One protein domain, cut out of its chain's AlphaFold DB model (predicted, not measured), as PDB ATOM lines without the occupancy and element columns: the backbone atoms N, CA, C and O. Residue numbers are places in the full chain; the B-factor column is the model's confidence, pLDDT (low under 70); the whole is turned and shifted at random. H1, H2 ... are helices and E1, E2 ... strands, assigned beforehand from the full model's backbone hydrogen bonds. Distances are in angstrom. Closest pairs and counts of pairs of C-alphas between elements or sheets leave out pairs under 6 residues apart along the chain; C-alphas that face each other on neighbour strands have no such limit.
ATOM      1  N   ALA A  94     155.036 175.296 165.876       57.78
ATOM      2  CA  ALA A  94     155.506 174.021 166.408       57.78
ATOM      3  C   ALA A  94     155.233 173.843 167.913       57.78
ATOM      4  O   ALA A  94     155.553 172.781 168.456       57.78
ATOM      5  N   ALA A  95     154.667 174.844 168.595       78.19
ATOM      6  CA  ALA A  95     154.159 174.665 169.944       78.19
ATOM      7  C   ALA A  95     152.803 173.959 169.843       78.19
ATOM      8  O   ALA A  95     151.879 174.441 169.198       78.19
ATOM      9  N   THR A  96     152.685 172.784 170.448       86.56
ATOM     10  CA  THR A  96     151.406 172.080 170.579       86.56
ATOM     11  C   THR A  96     151.139 171.835 172.039       86.56
ATOM     12  O   THR A  96     152.027 171.343 172.741       86.56
ATOM     13  N   SER A  97     149.914 172.112 172.468       92.75
ATOM     14  CA  SER A  97     149.440 171.645 173.760       92.75
ATOM     15  C   SER A  97     148.893 170.228 173.604       92.75
ATOM     16  O   SER A  97     148.366 169.857 172.552       92.75
ATOM     17  N   VAL A  98     149.051 169.409 174.638       94.69
ATOM     18  CA  VAL A  98     148.468 168.068 174.692       94.69
ATOM     19  C   VAL A  98     147.606 167.961 175.932       94.69
ATOM     20  O   VAL A  98     148.008 168.370 177.019       94.69
ATOM     21  N   GLN A  99     146.420 167.386 175.776       93.94
ATOM     22  CA  GLN A  99     145.475 167.236 176.870       93.94
ATOM     23  C   GLN A  99     144.998 165.802 176.968       93.94
ATOM     24  O   GLN A  99     144.495 165.227 176.009       93.94
ATOM     25  N   ARG A 100     145.145 165.214 178.151       94.12
ATOM     26  CA  ARG A 100     144.725 163.839 178.399       94.12
ATOM     27  C   ARG A 100     143.207 163.691 178.247       94.12
ATOM     28  O   ARG A 100     142.442 164.495 178.770       94.12
ATOM     29  N   PHE A 101     142.780 162.626 177.582       94.06
ATOM     30  CA  PHE A 101     141.414 162.131 177.650       94.06
ATOM     31  C   PHE A 101     141.233 161.380 178.973       94.06
ATOM     32  O   PHE A 101     141.880 160.356 179.212       94.06
ATOM     33  N   SER A 102     140.380 161.910 179.847       90.69
ATOM     34  CA  SER A 102     140.252 161.419 181.227       90.69
ATOM     35  C   SER A 102     138.906 160.766 181.531       90.69
ATOM     36  O   SER A 102     138.735 160.227 182.622       90.69
ATOM     37  N   LEU A 103     137.960 160.767 180.586       90.81
ATOM     38  CA  LEU A 103     136.650 160.158 180.793       90.81
ATOM     39  C   LEU A 103     136.797 158.655 181.075       90.81
ATOM     40  O   LEU A 103     137.441 157.917 180.330       90.81
ATOM     41  N   LYS A 104     136.178 158.203 182.167       88.62
ATOM     42  CA  LYS A 104     136.226 156.810 182.622       88.62
ATOM     43  C   LYS A 104     134.873 156.152 182.424       88.62
ATOM     44  O   LYS A 104     133.837 156.703 182.791       88.62
ATOM     45  N   SER A 105     134.890 154.931 181.900       86.88
ATOM     46  CA  SER A 105     133.696 154.102 181.829       86.88
ATOM     47  C   SER A 105     133.215 153.771 183.237       86.88
ATOM     48  O   SER A 105     133.982 153.340 184.096       86.88
ATOM     49  N   ARG A 106     131.904 153.897 183.447       80.25
ATOM     50  CA  ARG A 106     131.221 153.550 184.706       80.25
ATOM     51  C   ARG A 106     131.377 152.081 185.106       80.25
ATOM     52  O   ARG A 106     131.123 151.731 186.251       80.25
ATOM     53  N   ARG A 107     131.739 151.219 184.153       79.81
ATOM     54  CA  ARG A 107     131.939 149.781 184.373       79.81
ATOM     55  C   ARG A 107     133.336 149.457 184.905       79.81
ATOM     56  O   ARG A 107     133.565 148.335 185.342       79.81
ATOM     57  N   VAL A 108     134.269 150.409 184.852       76.81
ATOM     58  CA  VAL A 108     135.618 150.230 185.390       76.81
ATOM     59  C   VAL A 108     135.543 150.395 186.901       76.81
ATOM     60  O   VAL A 108     135.136 151.447 187.394       76.81
ATOM     61  N   CYS A 121     142.509 173.046 179.508       85.44
ATOM     62  CA  CYS A 121     141.476 173.694 178.705       85.44
ATOM     63  C   CYS A 121     140.097 173.036 178.937       85.44
ATOM     64  O   CYS A 121     139.931 171.851 178.630       85.44
ATOM     65  N   PRO A 122     139.112 173.747 179.530       90.62
ATOM     66  CA  PRO A 122     137.766 173.217 179.788       90.62
ATOM     67  C   PRO A 122     136.842 173.201 178.572       90.62
ATOM     68  O   PRO A 122     135.876 172.438 178.565       90.62
ATOM     69  N   SER A 123     137.125 174.035 177.573       94.94
ATOM     70  CA  SER A 123     136.300 174.223 176.385       94.94
ATOM     71  C   SER A 123     137.166 174.046 175.153       94.94
ATOM     72  O   SER A 123     138.037 174.866 174.887       94.94
ATOM     73  N   LEU A 124     136.916 172.989 174.394       95.69
ATOM     74  CA  LEU A 124     137.690 172.655 173.209       95.69
ATOM     75  C   LEU A 124     136.964 173.141 171.955       95.69
ATOM     76  O   LEU A 124     135.771 172.875 171.779       95.69
ATOM     77  N   THR A 125     137.681 173.834 171.070       97.19
ATOM     78  CA  THR A 125     137.135 174.217 169.762       97.19
ATOM     79  C   THR A 125     137.360 173.100 168.745       97.19
ATOM     80  O   THR A 125     138.272 172.273 168.875       97.19
ATOM     81  N   LEU A 126     136.490 173.038 167.736       96.69
ATOM     82  CA  LEU A 126     136.465 171.945 166.771       96.69
ATOM     83  C   LEU A 126     137.012 172.378 165.406       96.69
ATOM     84  O   LEU A 126     136.699 173.474 164.935       96.69
ATOM     85  N   PRO A 127     137.783 171.512 164.728       94.56
ATOM     86  CA  PRO A 127     138.100 171.655 163.315       94.56
ATOM     87  C   PRO A 127     136.831 171.803 162.465       94.56
ATOM     88  O   PRO A 127     135.836 171.138 162.764       94.56
ATOM     89  N   PRO A 128     136.866 172.565 161.353       93.31
ATOM     90  CA  PRO A 128     135.689 172.796 160.507       93.31
ATOM     91  C   PRO A 128     134.985 171.515 160.055       93.31
ATOM     92  O   PRO A 128     133.763 171.477 159.972       93.31
ATOM     93  N   ARG A 129     135.751 170.447 159.801       93.06
ATOM     94  CA  ARG A 129     135.190 169.170 159.357       93.06
ATOM     95  C   ARG A 129     134.426 168.436 160.464       93.06
ATOM     96  O   ARG A 129     133.433 167.797 160.157       93.06
ATOM     97  N   ILE A 130     134.873 168.544 161.716       94.38
ATOM     98  CA  ILE A 130     134.239 167.909 162.884       94.38
ATOM     99  C   ILE A 130     133.070 168.764 163.397       94.38
ATOM    100  O   ILE A 130     132.081 168.233 163.895       94.38
ATOM    101  N   ALA A 131     133.153 170.088 163.245       93.19
ATOM    102  CA  ALA A 131     132.130 171.026 163.703       93.19
ATOM    103  C   ALA A 131     130.742 170.796 163.069       93.19
ATOM    104  O   ALA A 131     129.741 171.231 163.630       93.19
ATOM    105  N   GLY A 132     130.667 170.115 161.919       91.44
ATOM    106  CA  GLY A 132     129.396 169.704 161.311       91.44
ATOM    107  C   GLY A 132     128.734 168.494 161.982       91.44
ATOM    108  O   GLY A 132     127.532 168.307 161.835       91.44
ATOM    109  N   GLU A 133     129.496 167.681 162.717       93.38
ATOM    110  CA  GLU A 133     129.022 166.444 163.355       93.38
ATOM    111  C   GLU A 133     128.717 166.636 164.845       93.38
ATOM    112  O   GLU A 133     127.838 165.976 165.397       93.38
ATOM    113  N   ILE A 134     129.434 167.552 165.503       94.12
ATOM    114  CA  ILE A 134     129.280 167.838 166.931       94.12
ATOM    115  C   ILE A 134     128.781 169.276 167.095       94.12
ATOM    116  O   ILE A 134     129.449 170.208 166.640       94.12
ATOM    117  N   PRO A 135     127.632 169.490 167.760       91.00
ATOM    118  CA  PRO A 135     127.069 170.821 167.907       91.00
ATOM    119  C   PRO A 135     127.891 171.661 168.893       91.00
ATOM    120  O   PRO A 135     127.831 171.461 170.105       91.00
ATOM    121  N   GLY A 136     128.610 172.653 168.366       92.56
ATOM    122  CA  GLY A 136     129.295 173.673 169.162       92.56
ATOM    123  C   GLY A 136     130.608 173.214 169.816       92.56
ATOM    124  O   GLY A 136     131.152 172.164 169.473       92.56
ATOM    125  N   PRO A 137     131.174 174.031 170.725       94.94
ATOM    126  CA  PRO A 137     132.409 173.692 171.426       94.94
ATOM    127  C   PRO A 137     132.208 172.511 172.385       94.94
ATOM    128  O   PRO A 137     131.157 172.358 173.010       94.94
ATOM    129  N   VAL A 138     133.248 171.694 172.544       96.25
ATOM    130  CA  VAL A 138     133.225 170.529 173.433       96.25
ATOM    131  C   VAL A 138     133.596 170.962 174.847       96.25
ATOM    132  O   VAL A 138     134.758 171.226 175.156       96.25
ATOM    133  N   MET A 139     132.585 171.018 175.712       95.25
ATOM    134  CA  MET A 139     132.749 171.291 177.138       95.25
ATOM    135  C   MET A 139     133.088 170.004 177.882       95.25
ATOM    136  O   MET A 139     132.287 169.070 177.918       95.25
ATOM    137  N   LEU A 140     134.264 169.960 178.501       92.81
ATOM    138  CA  LEU A 140     134.699 168.786 179.248       92.81
ATOM    139  C   LEU A 140     133.951 168.677 180.567       92.81
ATOM    140  O   LEU A 140     133.930 169.614 181.370       92.81
ATOM    141  N   CYS A 141     133.374 167.508 180.833       91.81
ATOM    142  CA  CYS A 141     132.632 167.329 182.067       91.81
ATOM    143  C   CYS A 141     133.571 167.241 183.277       91.81
ATOM    144  O   CYS A 141     134.582 166.536 183.272       91.81
ATOM    145  N   HIS A 142     133.190 167.889 184.379       87.69
ATOM    146  CA  HIS A 142     133.936 167.823 185.638       87.69
ATOM    147  C   HIS A 142     134.072 166.395 186.190       87.69
ATOM    148  O   HIS A 142     135.051 166.094 186.875       87.69
ATOM    149  N   CYS A 143     133.133 165.490 185.881       87.94
ATOM    150  CA  CYS A 143     133.218 164.103 186.337       87.94
ATOM    151  C   CYS A 143     134.393 163.335 185.719       87.94
ATOM    152  O   CYS A 143     134.883 162.392 186.336       87.94
ATOM    153  N   SER A 144     134.859 163.743 184.537       85.12
ATOM    154  CA  SER A 144     135.943 163.084 183.802       85.12
ATOM    155  C   SER A 144     137.297 163.253 184.493       85.12
ATOM    156  O   SER A 144     138.227 162.501 184.236       85.12
ATOM    157  N   TRP A 145     137.412 164.216 185.404       78.00
ATOM    158  CA  TRP A 145     138.672 164.583 186.060       78.00
ATOM    159  C   TRP A 145     138.658 164.351 187.558       78.00
ATOM    160  O   TRP A 145     139.679 164.495 188.228       78.00
ATOM    161  N   ALA A 146     137.501 163.990 188.096       77.75
ATOM    162  CA  ALA A 146     137.408 163.707 189.500       77.75
ATOM    163  C   ALA A 146     138.152 162.407 189.841       77.75
ATOM    164  O   ALA A 146     138.137 161.437 189.062       77.75
ATOM    165  N   PRO A 147     138.778 162.351 191.027       72.50
ATOM    166  CA  PRO A 147     139.252 161.092 191.565       72.50
ATOM    167  C   PRO A 147     138.093 160.102 191.636       72.50
ATOM    168  O   PRO A 147     136.958 160.485 191.931       72.50
ATOM    169  N   GLY A 148     138.388 158.837 191.312       68.56
ATOM    170  CA  GLY A 148     137.394 157.768 191.311       68.56
ATOM    171  C   GLY A 148     136.565 157.831 192.589       68.56
ATOM    172  O   GLY A 148     137.117 157.848 193.690       68.56
ATOM    173  N   LEU A 149     135.247 157.941 192.436       66.25
ATOM    174  CA  LEU A 149     134.345 158.011 193.575       66.25
ATOM    175  C   LEU A 149     134.516 156.747 194.411       66.25
ATOM    176  O   LEU A 149     134.385 155.650 193.880       66.25
ATOM    177  N   GLN A 159     124.832 161.973 183.192       91.81
ATOM    178  CA  GLN A 159     125.158 161.533 181.822       91.81
ATOM    179  C   GLN A 159     125.949 160.221 181.755       91.81
ATOM    180  O   GLN A 159     126.929 160.057 182.487       91.81
ATOM    181  N   ASN A 160     125.540 159.274 180.903       91.56
ATOM    182  CA  ASN A 160     126.330 158.066 180.651       91.56
ATOM    183  C   ASN A 160     127.636 158.411 179.936       91.56
ATOM    184  O   ASN A 160     127.754 159.471 179.339       91.56
ATOM    185  N   THR A 161     128.604 157.487 179.962       91.81
ATOM    186  CA  THR A 161     129.911 157.663 179.309       91.81
ATOM    187  C   THR A 161     129.775 158.122 177.849       91.81
ATOM    188  O   THR A 161     130.488 159.017 177.427       91.81
ATOM    189  N   GLU A 162     128.832 157.546 177.104       94.25
ATOM    190  CA  GLU A 162     128.595 157.819 175.674       94.25
ATOM    191  C   GLU A 162     127.868 159.152 175.412       94.25
ATOM    192  O   GLU A 162     127.877 159.661 174.289       94.25
ATOM    193  N   ASP A 163     127.262 159.735 176.449       94.50
ATOM    194  CA  ASP A 163     126.527 161.002 176.368       94.50
ATOM    195  C   ASP A 163     127.461 162.218 176.532       94.50
ATOM    196  O   ASP A 163     127.044 163.360 176.339       94.50
ATOM    197  N   HIS A 164     128.725 161.994 176.903       95.12
ATOM    198  CA  HIS A 164     129.715 163.049 177.091       95.12
ATOM    199  C   HIS A 164     130.217 163.609 175.755       95.12
ATOM    200  O   HIS A 164     130.581 162.860 174.845       95.12
ATOM    201  N   ALA A 165     130.330 164.935 175.659       95.62
ATOM    202  CA  ALA A 165     130.827 165.603 174.455       95.62
ATOM    203  C   ALA A 165     132.269 165.180 174.116       95.62
ATOM    204  O   ALA A 165     132.600 164.981 172.949       95.62
ATOM    205  N   GLU A 166     133.116 164.952 175.125       95.44
ATOM    206  CA  GLU A 166     134.474 164.444 174.916       95.44
ATOM    207  C   GLU A 166     134.523 163.003 174.392       95.44
ATOM    208  O   GLU A 166     135.452 162.657 173.661       95.44
ATOM    209  N   PHE A 167     133.532 162.168 174.733       96.25
ATOM    210  CA  PHE A 167     133.404 160.819 174.180       96.25
ATOM    211  C   PHE A 167     133.092 160.902 172.689       96.25
ATOM    212  O   PHE A 167     133.792 160.295 171.882       96.25
ATOM    213  N   ARG A 168     132.085 161.712 172.334       96.62
ATOM    214  CA  ARG A 168     131.672 161.938 170.943       96.62
ATOM    215  C   ARG A 168     132.787 162.536 170.099       96.62
ATOM    216  O   ARG A 168     132.988 162.094 168.975       96.62
ATOM    217  N   LEU A 169     133.571 163.462 170.654       97.19
ATOM    218  CA  LEU A 169     134.751 164.005 169.980       97.19
ATOM    219  C   LEU A 169     135.748 162.910 169.596       97.19
ATOM    220  O   LEU A 169     136.138 162.809 168.435       97.19
ATOM    221  N   LEU A 170     136.149 162.075 170.556       97.19
ATOM    222  CA  LEU A 170     137.110 161.007 170.290       97.19
ATOM    223  C   LEU A 170     136.539 159.943 169.338       97.19
ATOM    224  O   LEU A 170     137.270 159.429 168.494       97.19
ATOM    225  N   GLU A 171     135.246 159.636 169.447       96.38
ATOM    226  CA  GLU A 171     134.526 158.739 168.538       96.38
ATOM    227  C   GLU A 171     134.555 159.245 167.090       96.38
ATOM    228  O   GLU A 171     135.034 158.519 166.224       96.38
ATOM    229  N   VAL A 172     134.157 160.496 166.836       96.56
ATOM    230  CA  VAL A 172     134.172 161.101 165.490       96.56
ATOM    231  C   VAL A 172     135.581 161.103 164.892       96.56
ATOM    232  O   VAL A 172     135.783 160.698 163.747       96.56
ATOM    233  N   MET A 173     136.591 161.491 165.675       96.31
ATOM    234  CA  MET A 173     137.981 161.483 165.207       96.31
ATOM    235  C   MET A 173     138.495 160.067 164.914       96.31
ATOM    236  O   MET A 173     139.305 159.878 164.005       96.31
ATOM    237  N   ASN A 174     138.063 159.061 165.681       95.12
ATOM    238  CA  ASN A 174     138.430 157.671 165.418       95.12
ATOM    239  C   ASN A 174     137.735 157.124 164.166       95.12
ATOM    240  O   ASN A 174     138.388 156.457 163.368       95.12
ATOM    241  N   SER A 175     136.454 157.438 163.965       94.19
ATOM    242  CA  SER A 175     135.712 157.066 162.755       94.19
ATOM    243  C   SER A 175     136.388 157.619 161.502       94.19
ATOM    244  O   SER A 175     136.666 156.868 160.573       94.19
ATOM    245  N   ARG A 176     136.798 158.891 161.523       93.56
ATOM    246  CA  ARG A 176     137.556 159.506 160.420       93.56
ATOM    247  C   ARG A 176     138.902 158.837 160.173       93.56
ATOM    248  O   ARG A 176     139.284 158.619 159.029       93.56
ATOM    249  N   PHE A 177     139.625 158.470 161.232       92.06
ATOM    250  CA  PHE A 177     140.848 157.683 161.078       92.06
ATOM    251  C   PHE A 177     140.574 156.335 160.393       92.06
ATOM    252  O   PHE A 177     141.331 155.950 159.504       92.06
ATOM    253  N   ILE A 178     139.515 155.622 160.787       90.81
ATOM    254  CA  ILE A 178     139.117 154.335 160.191       90.81
ATOM    255  C   ILE A 178     138.809 154.514 158.701       90.81
ATOM    256  O   ILE A 178     139.364 153.797 157.870       90.81
ATOM    257  N   GLU A 179     137.991 155.510 158.366       91.12
ATOM    258  CA  GLU A 179     137.617 155.835 156.988       91.12
ATOM    259  C   GLU A 179     138.834 156.178 156.120       91.12
ATOM    260  O   GLU A 179     138.970 155.671 155.009       91.12
ATOM    261  N   GLU A 180     139.751 157.005 156.628       89.44
ATOM    262  CA  GLU A 180     140.937 157.429 155.880       89.44
ATOM    263  C   GLU A 180     142.010 156.341 155.764       89.44
ATOM    264  O   GLU A 180     142.728 156.280 154.766       89.44
ATOM    265  N   SER A 181     142.171 155.518 156.801       83.56
ATOM    266  CA  SER A 181     143.179 154.455 156.811       83.56
ATOM    267  C   SER A 181     142.741 153.229 156.012       83.56
ATOM    268  O   SER A 181     143.597 152.440 155.616       83.56
ATOM    269  N   GLY A 182     141.433 153.047 155.787       79.44
ATOM    270  CA  GLY A 182     140.874 151.830 155.192       79.44
ATOM    271  C   GLY A 182     141.098 150.583 156.055       79.44
ATOM    272  O   GLY A 182     140.923 149.462 155.583       79.44
ATOM    273  N   MET A 183     141.518 150.766 157.309       70.81
ATOM    274  CA  MET A 183     141.815 149.687 158.240       70.81
ATOM    275  C   MET A 183     140.637 149.465 159.181       70.81
ATOM    276  O   MET A 183     140.005 150.419 159.632       70.81
ATOM    277  N   THR A 184     140.400 148.213 159.579       68.50
ATOM    278  CA  THR A 184     139.576 147.902 160.754       68.50
ATOM    279  C   THR A 184     140.324 148.349 162.007       68.50
ATOM    280  O   THR A 184     140.983 147.552 162.673       68.50
ATOM    281  N   ALA A 185     140.313 149.654 162.283       65.06
ATOM    282  CA  ALA A 185     141.024 150.191 163.428       65.06
ATOM    283  C   ALA A 185     140.324 149.808 164.731       65.06
ATOM    284  O   ALA A 185     139.116 149.571 164.811       65.06
ATOM    285  N   VAL A 186     141.125 149.782 165.784       74.94
ATOM    286  CA  VAL A 186     140.666 149.560 167.144       74.94
ATOM    287  C   VAL A 186     139.672 150.657 167.545       74.94
ATOM    288  O   VAL A 186     139.899 151.842 167.311       74.94
ATOM    289  N   LEU A 187     138.586 150.279 168.225       85.50
ATOM    290  CA  LEU A 187     137.664 151.228 168.856       85.50
ATOM    291  C   LEU A 187     138.336 151.903 170.066       85.50
ATOM    292  O   LEU A 187     138.121 151.513 171.221       85.50
ATOM    293  N   ILE A 188     139.185 152.903 169.803       91.75
ATOM    294  CA  ILE A 188     140.010 153.561 170.824       91.75
ATOM    295  C   ILE A 188     139.166 154.214 171.913       91.75
ATOM    296  O   ILE A 188     139.589 154.228 173.064       91.75
ATOM    297  N   THR A 189     137.972 154.712 171.583       93.06
ATOM    298  CA  THR A 189     137.118 155.454 172.515       93.06
ATOM    299  C   THR A 189     136.724 154.589 173.706       93.06
ATOM    300  O   THR A 189     136.902 154.985 174.860       93.06
ATOM    301  N   HIS A 190     136.275 153.358 173.446       92.75
ATOM    302  CA  HIS A 190     135.946 152.414 174.507       92.75
ATOM    303  C   HIS A 190     137.198 151.998 175.274       92.75
ATOM    304  O   HIS A 190     137.203 152.089 176.502       92.75
ATOM    305  N   LYS A 191     138.279 151.620 174.581       93.00
ATOM    306  CA  LYS A 191     139.532 151.218 175.238       93.00
ATOM    307  C   LYS A 191     140.103 152.317 176.140       93.00
ATOM    308  O   LYS A 191     140.579 152.023 177.234       93.00
ATOM    309  N   ALA A 192     139.998 153.578 175.732       93.44
ATOM    310  CA  ALA A 192     140.389 154.729 176.535       93.44
ATOM    311  C   ALA A 192     139.513 154.861 177.789       93.44
ATOM    312  O   ALA A 192     140.029 154.974 178.900       93.44
ATOM    313  N   CYS A 193     138.189 154.738 177.640       92.00
ATOM    314  CA  CYS A 193     137.260 154.760 178.772       92.00
ATOM    315  C   CYS A 193     137.483 153.588 179.744       92.00
ATOM    316  O   CYS A 193     137.256 153.737 180.947       92.00
ATOM    317  N   PHE A 194     137.934 152.432 179.247       89.94
ATOM    318  CA  PHE A 194     138.318 151.268 180.053       89.94
ATOM    319  C   PHE A 194     139.742 151.352 180.629       89.94
ATOM    320  O   PHE A 194     140.150 150.456 181.364       89.94
ATOM    321  N   GLN A 195     140.473 152.440 180.362       88.50
ATOM    322  CA  GLN A 195     141.877 152.638 180.750       88.50
ATOM    323  C   GLN A 195     142.832 151.571 180.183       88.50
ATOM    324  O   GLN A 195     143.924 151.361 180.710       88.50
ATOM    325  N   GLU A 196     142.440 150.908 179.094       89.25
ATOM    326  CA  GLU A 196     143.310 150.013 178.327       89.25
ATOM    327  C   GLU A 196     144.280 150.806 177.444       89.25
ATOM    328  O   GLU A 196     145.407 150.368 177.203       89.25
ATOM    329  N   LEU A 197     143.841 151.988 176.995       92.44
ATOM    330  CA  LEU A 197     144.645 152.967 176.275       92.44
ATOM    331  C   LEU A 197     144.682 154.297 177.031       92.44
ATOM    332  O   LEU A 197     143.705 154.729 177.640       92.44
ATOM    333  N   GLU A 198     145.820 154.965 176.954       93.50
ATOM    334  CA  GLU A 198     146.018 156.333 177.395       93.50
ATOM    335  C   GLU A 198     145.970 157.247 176.170       93.50
ATOM    336  O   GLU A 198     146.848 157.193 175.309       93.50
ATOM    337  N   VAL A 199     144.918 158.058 176.069       96.00
ATOM    338  CA  VAL A 199     144.675 158.923 174.910       96.00
ATOM    339  C   VAL A 199     144.916 160.382 175.278       96.00
ATOM    340  O   VAL A 199     144.569 160.829 176.371       96.00
ATOM    341  N   PHE A 200     145.504 161.127 174.350       96.69
ATOM    342  CA  PHE A 200     145.793 162.548 174.472       96.69
ATOM    343  C   PHE A 200     145.284 163.284 173.238       96.69
ATOM    344  O   PHE A 200     145.661 162.936 172.123       96.69
ATOM    345  N   PHE A 201     144.473 164.318 173.430       97.56
ATOM    346  CA  PHE A 201     144.128 165.277 172.391       97.56
ATOM    347  C   PHE A 201     145.330 166.163 172.066       97.56
ATOM    348  O   PHE A 201     146.044 166.616 172.963       97.56
ATOM    349  N   VAL A 202     145.532 166.421 170.777       97.19
ATOM    350  CA  VAL A 202     146.509 167.380 170.260       97.19
ATOM    351  C   VAL A 202     145.779 168.692 170.026       97.19
ATOM    352  O   VAL A 202     144.868 168.751 169.201       97.19
ATOM    353  N   ILE A 203     146.172 169.730 170.757       96.44
ATOM    354  CA  ILE A 203     145.502 171.029 170.773       96.44
ATOM    355  C   ILE A 203     146.421 172.080 170.150       96.44
ATOM    356  O   ILE A 203     147.602 172.198 170.498       96.44
ATOM    357  N   GLN A 204     145.867 172.855 169.222       94.44
ATOM    358  CA  GLN A 204     146.522 174.049 168.707       94.44
ATOM    359  C   GLN A 204     146.499 175.148 169.783       94.44
ATOM    360  O   GLN A 204     145.414 175.522 170.225       94.44
ATOM    361  N   PRO A 205     147.659 175.686 170.203       87.94
ATOM    362  CA  PRO A 205     147.750 176.552 171.382       87.94
ATOM    363  C   PRO A 205     147.060 177.909 171.214       87.94
ATOM    364  O   PRO A 205     146.634 178.489 172.202       87.94
ATOM    365  N   ASP A 206     146.955 178.420 169.985       88.94
ATOM    366  CA  ASP A 206     146.405 179.760 169.737       88.94
ATOM    367  C   ASP A 206     144.870 179.786 169.725       88.94
ATOM    368  O   ASP A 206     144.267 180.841 169.902       88.94
ATOM    369  N   SER A 207     144.230 178.645 169.454       91.94
ATOM    370  CA  SER A 207     142.791 178.567 169.172       91.94
ATOM    371  C   SER A 207     142.048 177.546 170.028       91.94
ATOM    372  O   SER A 207     140.841 177.365 169.847       91.94
ATOM    373  N   ASP A 208     142.759 176.830 170.901       94.25
ATOM    374  CA  ASP A 208     142.244 175.693 171.671       94.25
ATOM    375  C   ASP A 208     141.551 174.630 170.797       94.25
ATOM    376  O   ASP A 208     140.674 173.884 171.242       94.25
ATOM    377  N   THR A 209     141.937 174.560 169.518       96.25
ATOM    378  CA  THR A 209     141.331 173.647 168.548       96.25
ATOM    379  C   THR A 209     141.938 172.268 168.678       96.25
ATOM    380  O   THR A 209     143.158 172.110 168.598       96.25
ATOM    381  N   VAL A 210     141.092 171.252 168.832       97.12
ATOM    382  CA  VAL A 210     141.530 169.854 168.872       97.12
ATOM    383  C   VAL A 210     141.778 169.373 167.453       97.12
ATOM    384  O   VAL A 210     140.850 169.096 166.707       97.12
ATOM    385  N   VAL A 211     143.045 169.268 167.070       97.19
ATOM    386  CA  VAL A 211     143.452 168.936 165.697       97.19
ATOM    387  C   VAL A 211     143.776 167.458 165.505       97.19
ATOM    388  O   VAL A 211     144.090 167.037 164.395       97.19
ATOM    389  N   GLY A 212     143.785 166.668 166.575       97.56
ATOM    390  CA  GLY A 212     144.206 165.275 166.524       97.56
ATOM    391  C   GLY A 212     144.170 164.576 167.877       97.56
ATOM    392  O   GLY A 212     143.822 165.177 168.894       97.56
ATOM    393  N   TYR A 213     144.588 163.315 167.893       98.00
ATOM    394  CA  TYR A 213     144.865 162.579 169.121       98.00
ATOM    395  C   TYR A 213     146.071 161.644 168.962       98.00
ATOM    396  O   TYR A 213     146.475 161.272 167.857       98.00
ATOM    397  N   VAL A 214     146.629 161.247 170.102       96.88
ATOM    398  CA  VAL A 214     147.673 160.229 170.239       96.88
ATOM    399  C   VAL A 214     147.197 159.209 171.269       96.88
ATOM    400  O   VAL A 214     146.806 159.589 172.371       96.88
ATOM    401  N   ALA A 215     147.230 157.926 170.922       95.44
ATOM    402  CA  ALA A 215     146.838 156.824 171.789       95.44
ATOM    403  C   ALA A 215     148.040 155.935 172.112       95.44
ATOM    404  O   ALA A 215     148.760 155.471 171.223       95.44
ATOM    405  N   PHE A 216     148.219 155.665 173.398       93.44
ATOM    406  CA  PHE A 216     149.265 154.808 173.917       93.44
ATOM    407  C   PHE A 216     148.686 153.603 174.649       93.44
ATOM    408  O   PHE A 216     147.719 153.728 175.392       93.44
ATOM    409  N   ARG A 217     149.327 152.446 174.523       90.88
ATOM    410  CA  ARG A 217     149.078 151.281 175.370       90.88
ATOM    411  C   ARG A 217     150.194 151.168 176.397       90.88
ATOM    412  O   ARG A 217     151.368 151.140 176.042       90.88
ATOM    413  N   ASN A 218     149.850 151.067 177.676       86.00
ATOM    414  CA  ASN A 218     150.846 150.826 178.716       86.00
ATOM    415  C   ASN A 218     150.956 149.321 178.982       86.00
ATOM    416  O   ASN A 218     150.019 148.687 179.479       86.00
ATOM    417  N   PHE A 219     152.114 148.735 178.678       78.88
ATOM    418  CA  PHE A 219     152.441 147.389 179.136       78.88
ATOM    419  C   PHE A 219     152.885 147.507 180.592       78.88
ATOM    420  O   PHE A 219     154.001 147.933 180.890       78.88
ATOM    421  N   GLY A 220     151.957 147.230 181.512       63.44
ATOM    422  CA  GLY A 220     152.217 147.346 182.944       63.44
ATOM    423  C   GLY A 220     153.439 146.537 183.385       63.44
ATOM    424  O   GLY A 220     153.721 145.472 182.835       63.44
ATOM    425  N   THR A 221     154.125 147.024 184.419       52.78
ATOM    426  CA  THR A 221     155.060 146.221 185.215       52.78
ATOM    427  C   THR A 221     154.307 145.007 185.745       52.78
ATOM    428  O   THR A 221     153.216 145.166 186.299       52.78
ATOM    429  N   SER A 222     154.841 143.801 185.544       44.12
ATOM    430  CA  SER A 222     154.206 142.578 186.039       44.12
ATOM    431  C   SER A 222     153.826 142.733 187.523       44.12
ATOM    432  O   SER A 222     154.653 143.202 188.305       44.12
ATOM    433  N   PRO A 223     152.607 142.348 187.946       47.06
ATOM    434  CA  PRO A 223     152.225 142.364 189.359       47.06
ATOM    435  C   PRO A 223     153.047 141.374 190.201       47.06
ATOM    436  O   PRO A 223     153.037 141.460 191.427       47.06
ATOM    437  N   SER A 224     153.784 140.451 189.567       46.53
ATOM    438  CA  SER A 224     154.815 139.664 190.243       46.53
ATOM    439  C   SER A 224     155.977 140.592 190.598       46.53
ATOM    440  O   SER A 224     156.827 140.876 189.753       46.53
ATOM    441  N   GLY A 225     156.004 141.085 191.836       45.88
ATOM    442  CA  GLY A 225     156.962 142.062 192.368       45.88
ATOM    443  C   GLY A 225     158.448 141.670 192.361       45.88
ATOM    444  O   GLY A 225     159.207 142.235 193.141       45.88
ATOM    445  N   MET A 226     158.869 140.732 191.509       45.25
ATOM    446  CA  MET A 226     160.260 140.321 191.335       45.25
ATOM    447  C   MET A 226     161.061 141.200 190.374       45.25
ATOM    448  O   MET A 226     162.281 141.146 190.438       45.25
ATOM    449  N   ASP A 227     160.430 142.041 189.547       46.91
ATOM    450  CA  ASP A 227     161.172 142.835 188.558       46.91
ATOM    451  C   ASP A 227     160.777 144.318 188.585       46.91
ATOM    452  O   ASP A 227     160.191 144.882 187.662       46.91
ATOM    453  N   ARG A 228     161.061 144.966 189.724       46.91
ATOM    454  CA  ARG A 228     160.908 146.424 189.907       46.91
ATOM    455  C   ARG A 228     161.897 147.245 189.063       46.91
ATOM    456  O   ARG A 228     161.786 148.470 189.060       46.91
ATOM    457  N   ALA A 229     162.853 146.601 188.389       51.88
ATOM    458  CA  ALA A 229     163.872 147.271 187.589       51.88
ATOM    459  C   ALA A 229     163.341 147.711 186.213       51.88
ATOM    460  O   ALA A 229     163.715 148.777 185.719       51.88
ATOM    461  N   LEU A 230     162.407 146.954 185.630       58.88
ATOM    462  CA  LEU A 230     161.878 147.252 184.304       58.88
ATOM    463  C   LEU A 230     160.854 148.389 184.373       58.88
ATOM    464  O   LEU A 230     159.751 148.249 184.906       58.88
ATOM    465  N   ARG A 231     161.214 149.547 183.809       66.19
ATOM    466  CA  ARG A 231     160.264 150.650 183.607       66.19
ATOM    467  C   ARG A 231     159.121 150.172 182.698       66.19
ATOM    468  O   ARG A 231     159.392 149.471 181.723       66.19
ATOM    469  N   PRO A 232     157.859 150.560 182.967       75.88
ATOM    470  CA  PRO A 232     156.745 150.194 182.100       75.88
ATOM    471  C   PRO A 232     157.016 150.696 180.680       75.88
ATOM    472  O   PRO A 232     157.325 151.874 180.481       75.88
ATOM    473  N   ILE A 233     156.913 149.799 179.698       82.31
ATOM    474  CA  ILE A 233     157.019 150.181 178.293       82.31
ATOM    475  C   ILE A 233     155.683 150.748 177.861       82.31
ATOM    476  O   ILE A 233     154.636 150.110 178.009       82.31
ATOM    477  N   THR A 234     155.737 151.917 177.246       88.62
ATOM    478  CA  THR A 234     154.594 152.454 176.529       88.62
ATOM    479  C   THR A 234     154.700 152.098 175.049       88.62
ATOM    480  O   THR A 234     155.750 152.299 174.438       88.62
ATOM    481  N   ALA A 235     153.615 151.582 174.481       90.69
ATOM    482  CA  ALA A 235     153.423 151.389 173.052       90.69
ATOM    483  C   ALA A 235     152.649 152.564 172.458       90.69
ATOM    484  O   ALA A 235     151.580 152.902 172.958       90.69
ATOM    485  N   LEU A 236     153.153 153.170 171.388       92.81
ATOM    486  CA  LEU A 236     152.364 154.020 170.509       92.81
ATOM    487  C   LEU A 236     151.440 153.115 169.690       92.81
ATOM    488  O   LEU A 236     151.922 152.317 168.889       92.81
ATOM    489  N   SER A 237     150.138 153.235 169.940       91.38
ATOM    490  CA  SER A 237     149.102 152.431 169.286       91.38
ATOM    491  C   SER A 237     148.553 153.161 168.063       91.38
ATOM    492  O   SER A 237     148.496 152.609 166.972       91.38
ATOM    493  N   GLN A 238     148.214 154.446 168.216       92.38
ATOM    494  CA  GLN A 238     147.579 155.211 167.146       92.38
ATOM    495  C   GLN A 238     147.923 156.695 167.238       92.38
ATOM    496  O   GLN A 238     148.058 157.258 168.326       92.38
ATOM    497  N   ILE A 239     148.047 157.344 166.084       94.44
ATOM    498  CA  ILE A 239     148.169 158.795 165.973       94.44
ATOM    499  C   ILE A 239     147.328 159.277 164.800       94.44
ATOM    500  O   ILE A 239     147.466 158.787 163.680       94.44
ATOM    501  N   TYR A 240     146.473 160.259 165.058       95.44
ATOM    502  CA  TYR A 240     145.654 160.892 164.037       95.44
ATOM    503  C   TYR A 240     145.758 162.404 164.159       95.44
ATOM    504  O   TYR A 240     145.645 162.955 165.250       95.44
ATOM    505  N   ILE A 241     145.966 163.065 163.024       96.81
ATOM    506  CA  ILE A 241     145.889 164.518 162.884       96.81
ATOM    507  C   ILE A 241     144.935 164.791 161.727       96.81
ATOM    508  O   ILE A 241     145.101 164.208 160.649       96.81
ATOM    509  N   GLU A 242     143.985 165.693 161.936       96.56
ATOM    510  CA  GLU A 242     143.046 166.152 160.917       96.56
ATOM    511  C   GLU A 242     143.794 166.612 159.654       96.56
ATOM    512  O   GLU A 242     144.817 167.305 159.771       96.56
ATOM    513  N   PRO A 243     143.316 166.255 158.445       95.31
ATOM    514  CA  PRO A 243     144.010 166.523 157.186       95.31
ATOM    515  C   PRO A 243     144.502 167.963 157.030       95.31
ATOM    516  O   PRO A 243     145.647 168.185 156.632       95.31
ATOM    517  N   ASP A 244     143.678 168.933 157.428       94.75
ATOM    518  CA  ASP A 244     143.952 170.363 157.259       94.75
ATOM    519  C   ASP A 244     145.114 170.857 158.148       94.75
ATOM    520  O   ASP A 244     145.731 171.891 157.868       94.75
ATOM    521  N   TYR A 245     145.475 170.090 159.182       94.62
ATOM    522  CA  TYR A 245     146.543 170.387 160.143       94.62
ATOM    523  C   TYR A 245     147.795 169.514 159.949       94.62
ATOM    524  O   TYR A 245     148.790 169.663 160.671       94.62
ATOM    525  N   ARG A 246     147.799 168.617 158.953       93.31
ATOM    526  CA  ARG A 246     148.966 167.786 158.611       93.31
ATOM    527  C   ARG A 246     150.100 168.621 158.027       93.31
ATOM    528  O   ARG A 246     149.910 169.737 157.559       93.31
ATOM    529  N   LYS A 247     151.315 168.061 158.053       90.69
ATOM    530  CA  LYS A 247     152.556 168.697 157.557       90.69
ATOM    531  C   LYS A 247     152.947 170.004 158.275       90.69
ATOM    532  O   LYS A 247     153.919 170.634 157.881       90.69
ATOM    533  N   ARG A 248     152.266 170.365 159.371       92.56
ATOM    534  CA  ARG A 248     152.591 171.521 160.231       92.56
ATOM    535  C   ARG A 248     153.447 171.166 161.453       92.56
ATOM    536  O   ARG A 248     153.699 172.007 162.297       92.56
ATOM    537  N   GLY A 249     153.869 169.906 161.578       92.81
ATOM    538  CA  GLY A 249     154.670 169.437 162.716       92.81
ATOM    539  C   GLY A 249     153.880 169.111 163.990       92.81
ATOM    540  O   GLY A 249     154.498 168.682 164.959       92.81
ATOM    541  N   MET A 250     152.543 169.220 163.977       94.19
ATOM    542  CA  MET A 250     151.691 169.017 165.164       94.19
ATOM    543  C   MET A 250     151.895 167.646 165.828       94.19
ATOM    544  O   MET A 250     152.115 167.560 167.032       94.19
ATOM    545  N   ALA A 251     151.899 166.570 165.035       94.88
ATOM    546  CA  ALA A 251     152.158 165.212 165.523       94.88
ATOM    547  C   ALA A 251     153.531 165.084 166.206       94.88
ATOM    548  O   ALA A 251     153.643 164.526 167.294       94.88
ATOM    549  N   ALA A 252     154.578 165.622 165.576       94.81
ATOM    550  CA  ALA A 252     155.937 165.536 166.097       94.81
ATOM    551  C   ALA A 252     156.100 166.350 167.388       94.81
ATOM    552  O   ALA A 252     156.773 165.906 168.315       94.81
ATOM    553  N   ALA A 253     155.474 167.525 167.462       94.31
ATOM    554  CA  ALA A 253     155.459 168.356 168.656       94.31
ATOM    555  C   ALA A 253     154.707 167.674 169.812       94.31
ATOM    556  O   ALA A 253     155.261 167.566 170.908       94.31
ATOM    557  N   ALA A 254     153.530 167.098 169.548       95.38
ATOM    558  CA  ALA A 254     152.772 166.340 170.540       95.38
ATOM    559  C   ALA A 254     153.573 165.141 171.067       95.38
ATOM    560  O   ALA A 254     153.716 164.965 172.277       95.38
ATOM    561  N   LEU A 255     154.178 164.350 170.173       95.12
ATOM    562  CA  LEU A 255     155.027 163.224 170.565       95.12
ATOM    563  C   LEU A 255     156.264 163.670 171.347       95.12
ATOM    564  O   LEU A 255     156.657 162.987 172.285       95.12
ATOM    565  N   ARG A 256     156.869 164.818 171.025       93.88
ATOM    566  CA  ARG A 256     158.001 165.349 171.797       93.88
ATOM    567  C   ARG A 256     157.619 165.601 173.255       93.88
ATOM    568  O   ARG A 256     158.403 165.258 174.138       93.88
ATOM    569  N   VAL A 257     156.433 166.166 173.493       92.62
ATOM    570  CA  VAL A 257     155.904 166.407 174.844       92.62
ATOM    571  C   VAL A 257     155.576 165.082 175.537       92.62
ATOM    572  O   VAL A 257     156.043 164.829 176.643       92.62
ATOM    573  N   LEU A 258     154.838 164.193 174.868       92.88
ATOM    574  CA  LEU A 258     154.360 162.929 175.448       92.88
ATOM    575  C   LEU A 258     155.483 161.908 175.701       92.88
ATOM    576  O   LEU A 258     155.376 161.060 176.587       92.88
ATOM    577  N   LEU A 259     156.576 161.986 174.938       91.94
ATOM    578  CA  LEU A 259     157.759 161.132 175.072       91.94
ATOM    579  C   LEU A 259     158.902 161.818 175.840       91.94
ATOM    580  O   LEU A 259     160.030 161.306 175.884       91.94
ATOM    581  N   ALA A 260     158.652 162.975 176.455       90.00
ATOM    582  CA  ALA A 260     159.623 163.626 177.322       90.00
ATOM    583  C   ALA A 260     159.996 162.690 178.488       90.00
ATOM    584  O   ALA A 260     159.140 162.098 179.143       90.00
ATOM    585  N   GLY A 261     161.296 162.488 178.712       85.31
ATOM    586  CA  GLY A 261     161.794 161.581 179.755       85.31
ATOM    587  C   GLY A 261     161.637 160.080 179.468       85.31
ATOM    588  O   GLY A 261     162.065 159.267 180.289       85.31
ATOM    589  N   ARG A 262     161.077 159.687 178.313       87.12
ATOM    590  CA  ARG A 262     161.013 158.283 177.884       87.12
ATOM    591  C   ARG A 262     162.248 157.921 177.062       87.12
ATOM    592  O   ARG A 262     162.616 158.648 176.140       87.12
ATOM    593  N   GLY A 263     162.888 156.810 177.429       86.19
ATOM    594  CA  GLY A 263     164.053 156.249 176.732       86.19
ATOM    595  C   GLY A 263     163.711 155.083 175.803       86.19
ATOM    596  O   GLY A 263     164.480 154.782 174.900       86.19
ATOM    597  N   VAL A 264     162.554 154.447 175.995       88.50
ATOM    598  CA  VAL A 264     162.096 153.301 175.201       88.50
ATOM    599  C   VAL A 264     160.641 153.529 174.805       88.50
ATOM    600  O   VAL A 264     159.845 154.007 175.617       88.50
ATOM    601  N   LEU A 265     160.314 153.208 173.558       90.44
ATOM    602  CA  LEU A 265     158.977 153.304 172.988       90.44
ATOM    603  C   LEU A 265     158.719 152.056 172.145       90.44
ATOM    604  O   LEU A 265     159.482 151.763 171.234       90.44
ATOM    605  N   ALA A 266     157.641 151.337 172.421       90.31
ATOM    606  CA  ALA A 266     157.125 150.345 171.488       90.31
ATOM    607  C   ALA A 266     156.219 151.036 170.459       90.31
ATOM    608  O   ALA A 266     155.589 152.045 170.762       90.31
ATOM    609  N   VAL A 267     156.140 150.508 169.249       88.88
ATOM    610  CA  VAL A 267     155.208 150.956 168.215       88.88
ATOM    611  C   VAL A 267     154.470 149.725 167.731       88.88
ATOM    612  O   VAL A 267     155.102 148.786 167.244       88.88
ATOM    613  N   GLU A 268     153.153 149.721 167.916       84.81
ATOM    614  CA  GLU A 268     152.290 148.664 167.397       84.81
ATOM    615  C   GLU A 268     152.292 148.792 165.872       84.81
ATOM    616  O   GLU A 268     151.945 149.839 165.316       84.81
ATOM    617  N   ALA A 269     152.793 147.765 165.188       71.19
ATOM    618  CA  ALA A 269     152.734 147.748 163.748       71.19
ATOM    619  C   ALA A 269     151.304 147.411 163.353       71.19
ATOM    620  O   ALA A 269     150.799 146.329 163.642       71.19
ATOM    621  N   MET A 270     150.654 148.363 162.695       66.19
ATOM    622  CA  MET A 270     149.359 148.117 162.090       66.19
ATOM    623  C   MET A 270     149.539 147.021 161.031       66.19
ATOM    624  O   MET A 270     150.480 147.131 160.235       66.19
ATOM    625  N   PRO A 271     148.688 145.980 161.001       55.75
ATOM    626  CA  PRO A 271     148.753 144.965 159.965       55.75
ATOM    627  C   PRO A 271     148.416 145.633 158.631       55.75
ATOM    628  O   PRO A 271     147.255 145.802 158.265       55.75
ATOM    629  N   ALA A 272     149.444 146.057 157.897       52.41
ATOM    630  CA  ALA A 272     149.328 146.137 156.454       52.41
ATOM    631  C   ALA A 272     148.961 144.722 155.973       52.41
ATOM    632  O   ALA A 272     149.303 143.758 156.658       52.41
ATOM    633  N   ALA A 273     148.211 144.612 154.873       56.34
ATOM    634  CA  ALA A 273     147.775 143.347 154.270       56.34
ATOM    635  C   ALA A 273     148.774 142.189 154.503       56.34
ATOM    636  O   ALA A 273     149.971 142.460 154.474       56.34
ATOM    637  N   PRO A 274     148.327 140.934 154.697       53.91
ATOM    638  CA  PRO A 274     149.128 139.822 155.242       53.91
ATOM    639  C   PRO A 274     150.526 139.610 154.625       53.91
ATOM    640  O   PRO A 274     151.400 139.061 155.291       53.91
ATOM    641  N   ASP A 275     150.763 140.108 153.411       55.38
ATOM    642  CA  ASP A 275     152.013 139.967 152.660       55.38
ATOM    643  C   ASP A 275     152.869 141.250 152.584       55.38
ATOM    644  O   ASP A 275     153.924 141.267 151.949       55.38
ATOM    645  N   ALA A 276     152.437 142.357 153.194       56.38
ATOM    646  CA  ALA A 276     153.147 143.626 153.144       56.38
ATOM    647  C   ALA A 276     154.262 143.655 154.207       56.38
ATOM    648  O   ALA A 276     153.971 143.676 155.407       56.38
ATOM    649  N   PRO A 277     155.549 143.692 153.811       55.28
ATOM    650  CA  PRO A 277     156.638 143.764 154.771       55.28
ATOM    651  C   PRO A 277     156.503 145.039 155.604       55.28
ATOM    652  O   PRO A 277     156.291 146.128 155.055       55.28
ATOM    653  N   LEU A 278     156.671 144.910 156.926       56.25
ATOM    654  CA  LEU A 278     156.786 146.051 157.828       56.25
ATOM    655  C   LEU A 278     157.950 146.921 157.386       56.25
ATOM    656  O   LEU A 278     159.117 146.684 157.702       56.25
ATOM    657  N   THR A 279     157.631 147.942 156.613       53.47
ATOM    658  CA  THR A 279     158.642 148.793 156.033       53.47
ATOM    659  C   THR A 279     158.981 149.871 157.048       53.47
ATOM    660  O   THR A 279     158.190 150.756 157.381       53.47
ATOM    661  N   VAL A 280     160.237 149.829 157.490       54.88
ATOM    662  CA  VAL A 280     160.951 150.880 158.234       54.88
ATOM    663  C   VAL A 280     160.871 152.243 157.504       54.88
ATOM    664  O   VAL A 280     161.155 153.285 158.066       54.88
ATOM    665  N   ALA A 281     160.377 152.283 156.264       56.69
ATOM    666  CA  ALA A 281     160.100 153.498 155.504       56.69
ATOM    667  C   ALA A 281     158.800 154.245 155.884       56.69
ATOM    668  O   ALA A 281     158.477 155.243 155.234       56.69
ATOM    669  N   SER A 282     158.040 153.810 156.901       75.81
ATOM    670  CA  SER A 282     156.799 154.503 157.277       75.81
ATOM    671  C   SER A 282     157.051 155.968 157.705       75.81
ATOM    672  O   SER A 282     158.068 156.274 158.338       75.81
ATOM    673  N   PRO A 283     156.129 156.913 157.420       84.00
ATOM    674  CA  PRO A 283     156.242 158.302 157.883       84.00
ATOM    675  C   PRO A 283     156.441 158.425 159.401       84.00
ATOM    676  O   PRO A 283     157.122 159.337 159.871       84.00
ATOM    677  N   MET A 284     155.877 157.481 160.158       87.12
ATOM    678  CA  MET A 284     156.036 157.386 161.605       87.12
ATOM    679  C   MET A 284     157.478 157.077 162.006       87.12
ATOM    680  O   MET A 284     157.998 157.736 162.903       87.12
ATOM    681  N   HIS A 285     158.150 156.148 161.324       88.06
ATOM    682  CA  HIS A 285     159.553 155.836 161.596       88.06
ATOM    683  C   HIS A 285     160.447 157.074 161.434       88.06
ATOM    684  O   HIS A 285     161.122 157.471 162.380       88.06
ATOM    685  N   ARG A 286     160.350 157.772 160.291       90.31
ATOM    686  CA  ARG A 286     161.106 159.018 160.045       90.31
ATOM    687  C   ARG A 286     160.814 160.096 161.091       90.31
ATOM    688  O   ARG A 286     161.688 160.886 161.445       90.31
ATOM    689  N   MET A 287     159.571 160.171 161.564       91.56
ATOM    690  CA  MET A 287     159.188 161.100 162.625       91.56
ATOM    691  C   MET A 287     159.850 160.733 163.958       91.56
ATOM    692  O   MET A 287     160.361 161.622 164.632       91.56
ATOM    693  N   LEU A 288     159.883 159.450 164.323       92.25
ATOM    694  CA  LEU A 288     160.532 158.968 165.543       92.25
ATOM    695  C   LEU A 288     162.057 159.151 165.495       92.25
ATOM    696  O   LEU A 288     162.632 159.630 166.473       92.25
ATOM    697  N   GLU A 289     162.700 158.899 164.354       91.69
ATOM    698  CA  GLU A 289     164.132 159.176 164.158       91.69
ATOM    699  C   GLU A 289     164.478 160.643 164.406       91.69
ATOM    700  O   GLU A 289     165.413 160.951 165.147       91.69
ATOM    701  N   ARG A 290     163.667 161.571 163.882       91.38
ATOM    702  CA  ARG A 290     163.823 163.016 164.135       91.38
ATOM    703  C   ARG A 290     163.615 163.404 165.599       91.38
ATOM    704  O   ARG A 290     164.076 164.462 166.019       91.38
ATOM    705  N   LEU A 291     162.915 162.580 166.376       91.06
ATOM    706  CA  LEU A 291     162.758 162.742 167.825       91.06
ATOM    707  C   LEU A 291     163.896 162.075 168.624       91.06
ATOM    708  O   LEU A 291     163.878 162.109 169.858       91.06
ATOM    709  N   GLY A 292     164.892 161.508 167.933       92.75
ATOM    710  CA  GLY A 292     166.063 160.856 168.514       92.75
ATOM    711  C   GLY A 292     165.856 159.377 168.830       92.75
ATOM    712  O   GLY A 292     166.620 158.823 169.616       92.75
ATOM    713  N   PHE A 293     164.828 158.734 168.275       92.06
ATOM    714  CA  PHE A 293     164.556 157.314 168.486       92.06
ATOM    715  C   PHE A 293     165.079 156.469 167.324       92.06
ATOM    716  O   PHE A 293     164.739 156.721 166.176       92.06
ATOM    717  N   LYS A 294     165.848 155.421 167.619       91.25
ATOM    718  CA  LYS A 294     166.280 154.418 166.638       91.25
ATOM    719  C   LYS A 294     165.602 153.083 166.903       91.25
ATOM    720  O   LYS A 294     165.322 152.748 168.052       91.25
ATOM    721  N   VAL A 295     165.345 152.321 165.843       89.31
ATOM    722  CA  VAL A 295     164.835 150.947 165.961       89.31
ATOM    723  C   VAL A 295     165.913 150.097 166.630       89.31
ATOM    724  O   VAL A 295     167.046 150.057 166.161       89.31
ATOM    725  N   GLY A 296     165.568 149.473 167.755       79.69
ATOM    726  CA  GLY A 296     166.472 148.617 168.522       79.69
ATOM    727  C   GLY A 296     166.205 147.130 168.305       79.69
ATOM    728  O   GLY A 296     167.143 146.362 168.139       79.69
ATOM    729  N   ALA A 297     164.934 146.720 168.296       76.94
ATOM    730  CA  ALA A 297     164.536 145.331 168.081       76.94
ATOM    731  C   ALA A 297     163.132 145.244 167.472       76.94
ATOM    732  O   ALA A 297     162.286 146.108 167.714       76.94
ATOM    733  N   SER A 298     162.879 144.177 166.715       73.69
ATOM    734  CA  SER A 298     161.533 143.776 166.302       73.69
ATOM    735  C   SER A 298     161.072 142.623 167.187       73.69
ATOM    736  O   SER A 298     161.779 141.622 167.316       73.69
ATOM    737  N   LEU A 299     159.916 142.772 167.828       67.88
ATOM    738  CA  LEU A 299     159.309 141.743 168.663       67.88
ATOM    739  C   LEU A 299     158.060 141.212 167.971       67.88
ATOM    740  O   LEU A 299     157.069 141.922 167.828       67.88
ATOM    741  N   ALA A 300     158.085 139.936 167.588       59.59
ATOM    742  CA  ALA A 300     156.868 139.227 167.218       59.59
ATOM    743  C   ALA A 300     156.056 138.955 168.496       59.59
ATOM    744  O   ALA A 300     156.445 138.118 169.327       59.59
ATOM    745  N   ALA A 301     154.949 139.674 168.694       54.59
ATOM    746  CA  ALA A 301     154.095 139.504 169.863       54.59
ATOM    747  C   ALA A 301     153.210 138.254 169.716       54.59
ATOM    748  O   ALA A 301     152.000 138.320 169.625       54.59
ATOM    749  N   SER A 302     153.813 137.065 169.810       48.31
ATOM    750  CA  SER A 302     153.126 135.768 169.659       48.31
ATOM    751  C   SER A 302     152.722 135.413 168.223       48.31
ATOM    752  O   SER A 302     152.905 136.200 167.308       48.31
ATOM    753  N   ALA A 303     152.310 134.158 168.024       47.69
ATOM    754  CA  ALA A 303     152.080 133.570 166.704       47.69
ATOM    755  C   ALA A 303     150.807 134.086 166.009       47.69
ATOM    756  O   ALA A 303     150.544 133.651 164.895       47.69
ATOM    757  N   ASP A 304     150.041 134.969 166.663       47.88
ATOM    758  CA  ASP A 304     148.702 135.351 166.207       47.88
ATOM    759  C   ASP A 304     148.414 136.864 166.225       47.88
ATOM    760  O   ASP A 304     147.433 137.265 165.623       47.88
ATOM    761  N   GLU A 305     149.229 137.742 166.836       57.44
ATOM    762  CA  GLU A 305     148.911 139.186 166.829       57.44
ATOM    763  C   GLU A 305     150.131 140.122 166.856       57.44
ATOM    764  O   GLU A 305     151.193 139.803 167.389       57.44
ATOM    765  N   ASP A 306     149.920 141.292 166.242       64.12
ATOM    766  CA  ASP A 306     150.662 142.554 166.281       64.12
ATOM    767  C   ASP A 306     152.188 142.449 166.408       64.12
ATOM    768  O   ASP A 306     152.774 142.345 167.489       64.12
ATOM    769  N   GLN A 307     152.887 142.576 165.282       71.25
ATOM    770  CA  GLN A 307     154.321 142.847 165.321       71.25
ATOM    771  C   GLN A 307     154.566 144.189 166.028       71.25
ATOM    772  O   GLN A 307     153.946 145.202 165.714       71.25
ATOM    773  N   VAL A 308     155.484 144.215 166.995       79.38
ATOM    774  CA  VAL A 308     155.818 145.425 167.752       79.38
ATOM    775  C   VAL A 308     157.261 145.809 167.467       79.38
ATOM    776  O   VAL A 308     158.190 145.044 167.730       79.38
ATOM    777  N   LEU A 309     157.468 147.026 166.971       86.25
ATOM    778  CA  LEU A 309     158.802 147.590 166.792       86.25
ATOM    779  C   LEU A 309     159.208 148.350 168.052       86.25
ATOM    780  O   LEU A 309     158.506 149.257 168.496       86.25
ATOM    781  N   VAL A 310     160.357 148.003 168.626       87.50
ATOM    782  CA  VAL A 310     160.893 148.676 169.810       87.50
ATOM    783  C   VAL A 310     161.917 149.713 169.379       87.50
ATOM    784  O   VAL A 310     162.921 149.408 168.737       87.50
ATOM    785  N   TYR A 311     161.667 150.947 169.786       90.25
ATOM    786  CA  TYR A 311     162.515 152.100 169.573       90.25
ATOM    787  C   TYR A 311     163.229 152.482 170.868       90.25
ATOM    788  O   TYR A 311     162.621 152.542 171.940       90.25
ATOM    789  N   ARG A 312     164.518 152.798 170.762       89.19
ATOM    790  CA  ARG A 312     165.342 153.326 171.850       89.19
ATOM    791  C   ARG A 312     165.754 154.751 171.533       89.19
ATOM    792  O   ARG A 312     166.154 155.059 170.412       89.19
ATOM    793  N   ARG A 313     165.650 155.630 172.523       89.00
ATOM    794  CA  ARG A 313     166.144 156.995 172.413       89.00
ATOM    795  C   ARG A 313     167.658 156.960 172.482       89.00
ATOM    796  O   ARG A 313     168.219 156.429 173.437       89.00
ATOM    797  N   LEU A 314     168.304 157.576 171.506       84.94
ATOM    798  CA  LEU A 314     169.705 157.915 171.628       84.94
ATOM    799  C   LEU A 314     169.825 158.978 172.709       84.94
ATOM    800  O   LEU A 314     169.434 160.132 172.521       84.94
ATOM    801  N   VAL A 315     170.330 158.575 173.870       78.31
ATOM    802  CA  VAL A 315     170.921 159.541 174.782       78.31
ATOM    803  C   VAL A 315     172.108 160.083 174.009       78.31
ATOM    804  O   VAL A 315     173.024 159.325 173.699       78.31
ATOM    805  N   ALA A 316     172.059 161.356 173.618       59.69
ATOM    806  CA  ALA A 316     173.270 162.032 173.200       59.69
ATOM    807  C   ALA A 316     174.218 161.908 174.393       59.69
ATOM    808  O   ALA A 316     174.015 162.556 175.422       59.69
ATOM    809  N   THR A 317     175.171 160.986 174.307       48.41
ATOM    810  CA  THR A 317     176.339 160.995 175.164       48.41
ATOM    811  C   THR A 317     176.972 162.344 174.890       48.41
ATOM    812  O   THR A 317     177.600 162.541 173.856       48.41
ATOM    813  N   LEU A 318     176.724 163.306 175.779       46.91
ATOM    814  CA  LEU A 318     177.484 164.546 175.887       46.91
ATOM    815  C   LEU A 318     178.897 164.188 176.377       46.91
ATOM    816  O   LEU A 318     179.330 164.634 177.433       46.91
ATOM    817  N   ALA A 319     179.561 163.291 175.657       44.28
ATOM    818  CA  ALA A 319     180.968 163.009 175.781       44.28
ATOM    819  C   ALA A 319     181.653 163.857 174.706       44.28
ATOM    820  O   ALA A 319     181.305 163.769 173.530       44.28
ATOM    821  N   GLU A 320     182.582 164.694 175.165       43.53
ATOM    822  CA  GLU A 320     183.693 165.239 174.380       43.53
ATOM    823  C   GLU A 320     183.346 166.348 173.370       43.53
ATOM    824  O   GLU A 320     183.381 166.195 172.156       43.53
ATOM    825  N   SER A 321     183.072 167.541 173.899       38.97
ATOM    826  CA  SER A 321     183.454 168.804 173.235       38.97
ATOM    827  C   SER A 321     183.772 169.898 174.264       38.97
ATOM    828  O   SER A 321     183.394 171.055 174.109       38.97
ATOM    829  N   SER A 322     184.453 169.517 175.352       42.03
ATOM    830  CA  SER A 322     185.048 170.453 176.320       42.03
ATOM    831  C   SER A 322     186.582 170.429 176.326       42.03
ATOM    832  O   SER A 322     187.183 171.074 177.175       42.03
ATOM    833  N   GLU A 323     187.224 169.721 175.395       43.50
ATOM    834  CA  GLU A 323     188.663 169.844 175.141       43.50
ATOM    835  C   GLU A 323     188.852 170.605 173.829       43.50
ATOM    836  O   GLU A 323     188.744 170.027 172.751       43.50
ATOM    837  N   ASN A 324     188.992 171.927 173.953       40.84
ATOM    838  CA  ASN A 324     189.648 172.880 173.042       40.84
ATOM    839  C   ASN A 324     188.996 174.260 173.198       40.84
ATOM    840  O   ASN A 324     188.333 174.750 172.285       40.84
ATOM    841  N   PHE A 325     189.182 174.868 174.368       38.41
ATOM    842  CA  PHE A 325     189.269 176.317 174.535       38.41
ATOM    843  C   PHE A 325     190.265 176.623 175.648       38.41
ATOM    844  O   PHE A 325     190.212 175.913 176.678       38.41
TER     845      PHE A 325
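This is residues 94 to 108, 121 to 149 and 159 to 325 of the 325 residues of the protein "Hypothetical protein" of Polarella glacialis (UniProt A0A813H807). One strongly twisted sheet of seven strands runs through the domain, with H1 and H2 packed over one face and H3 and H4 on the other, three layers in all; its E5, E7, E6 end curls round H4. Residues 317 to 325 stick out as a tail, and residues 223 to 228 as a loop. The printed part has 211 residues with four named helices and seven named strands, in the order E1 H1 H2 E2 E3 E4 H3 E5 H4 E6 E7; the mixed sheet runs E1, E2, E3, E4, E5, E7, E6. The class is mixed, helices and strands, with 91 residues, under half, in named elements. The whole is compact, with a radius of gyration of the C-alphas of 18.7 A and spans of 59 by 48 by 42 A.

The strands are E1, residues 97 to 100, from C-alpha 97 at (149.440, 171.645, 173.760); E2, 198 to 204; E3, 209 to 219, 30.4 A long, bending by 51 degrees at residue 212; E4, 233 to 241, 23.8 A; E5, 264 to 268; E6, 293 to 300, bending by 55 degrees at residue 296; and E7, 307 to 313, ending with C-alpha 313 at (166.144, 156.995, 172.413). The helices are H1, 165 to 181, 24.3 A; H2, 188 to 193; H3, 250 to 258; and H4, 283 to 290.

E2, E3 and E4 form a meander, each strand the antiparallel neighbour of the one before, with N 200 and O 214 at 2.8 A and N 215 and O 238 at 2.8 A. Edge strand E1 is antiparallel to E2, with N 99 and O 201 at 2.9 A. E4, H3, E5 is a strand-helix-strand unit, two parallel neighbour strands with a helix between, its crossover right-handed; N 236 and O 266 are 2.8 A apart. E5, H4, E6 is a split unit, also right-handed, with E7 between its strands. E7 is antiparallel to E5, N 267 and O 309 at 2.8 A, and to edge strand E6, N 310 and O 297 at 2.9 A. H1 runs across the strands at a height over the sheet of 9.4 A. H1, with residues 167 to 174 alone, touches H2 in a helical hairpin, closest C-alphas Glu 171 and Thr 189, 5.8 A, at a shallow tilt of 25 degrees, opposite ways. H3 is 7.8 A over the sheet, slantwise to the strands. H3 and H4 are close but not clearly touching, closest C-alphas Ala 252 and Met 287, 6.5 A. In H1, H2, H3 and H4 every O i to N i+4 pair is within hydrogen-bond range.

The C-alphas farthest apart, Gln 159 and Phe 325, are 66.2 A apart. Residues 109 to 120 and 150 to 158 are not printed, with gaps of 25.1 A and 15.3 A between C-alphas. The links E3 to E4 and E5 to H4 are long. Mean pLDDT of the printed part is 82.1; it is under 70 at, among others, residues 220 to 231, 270 to 281 and 316 to 325.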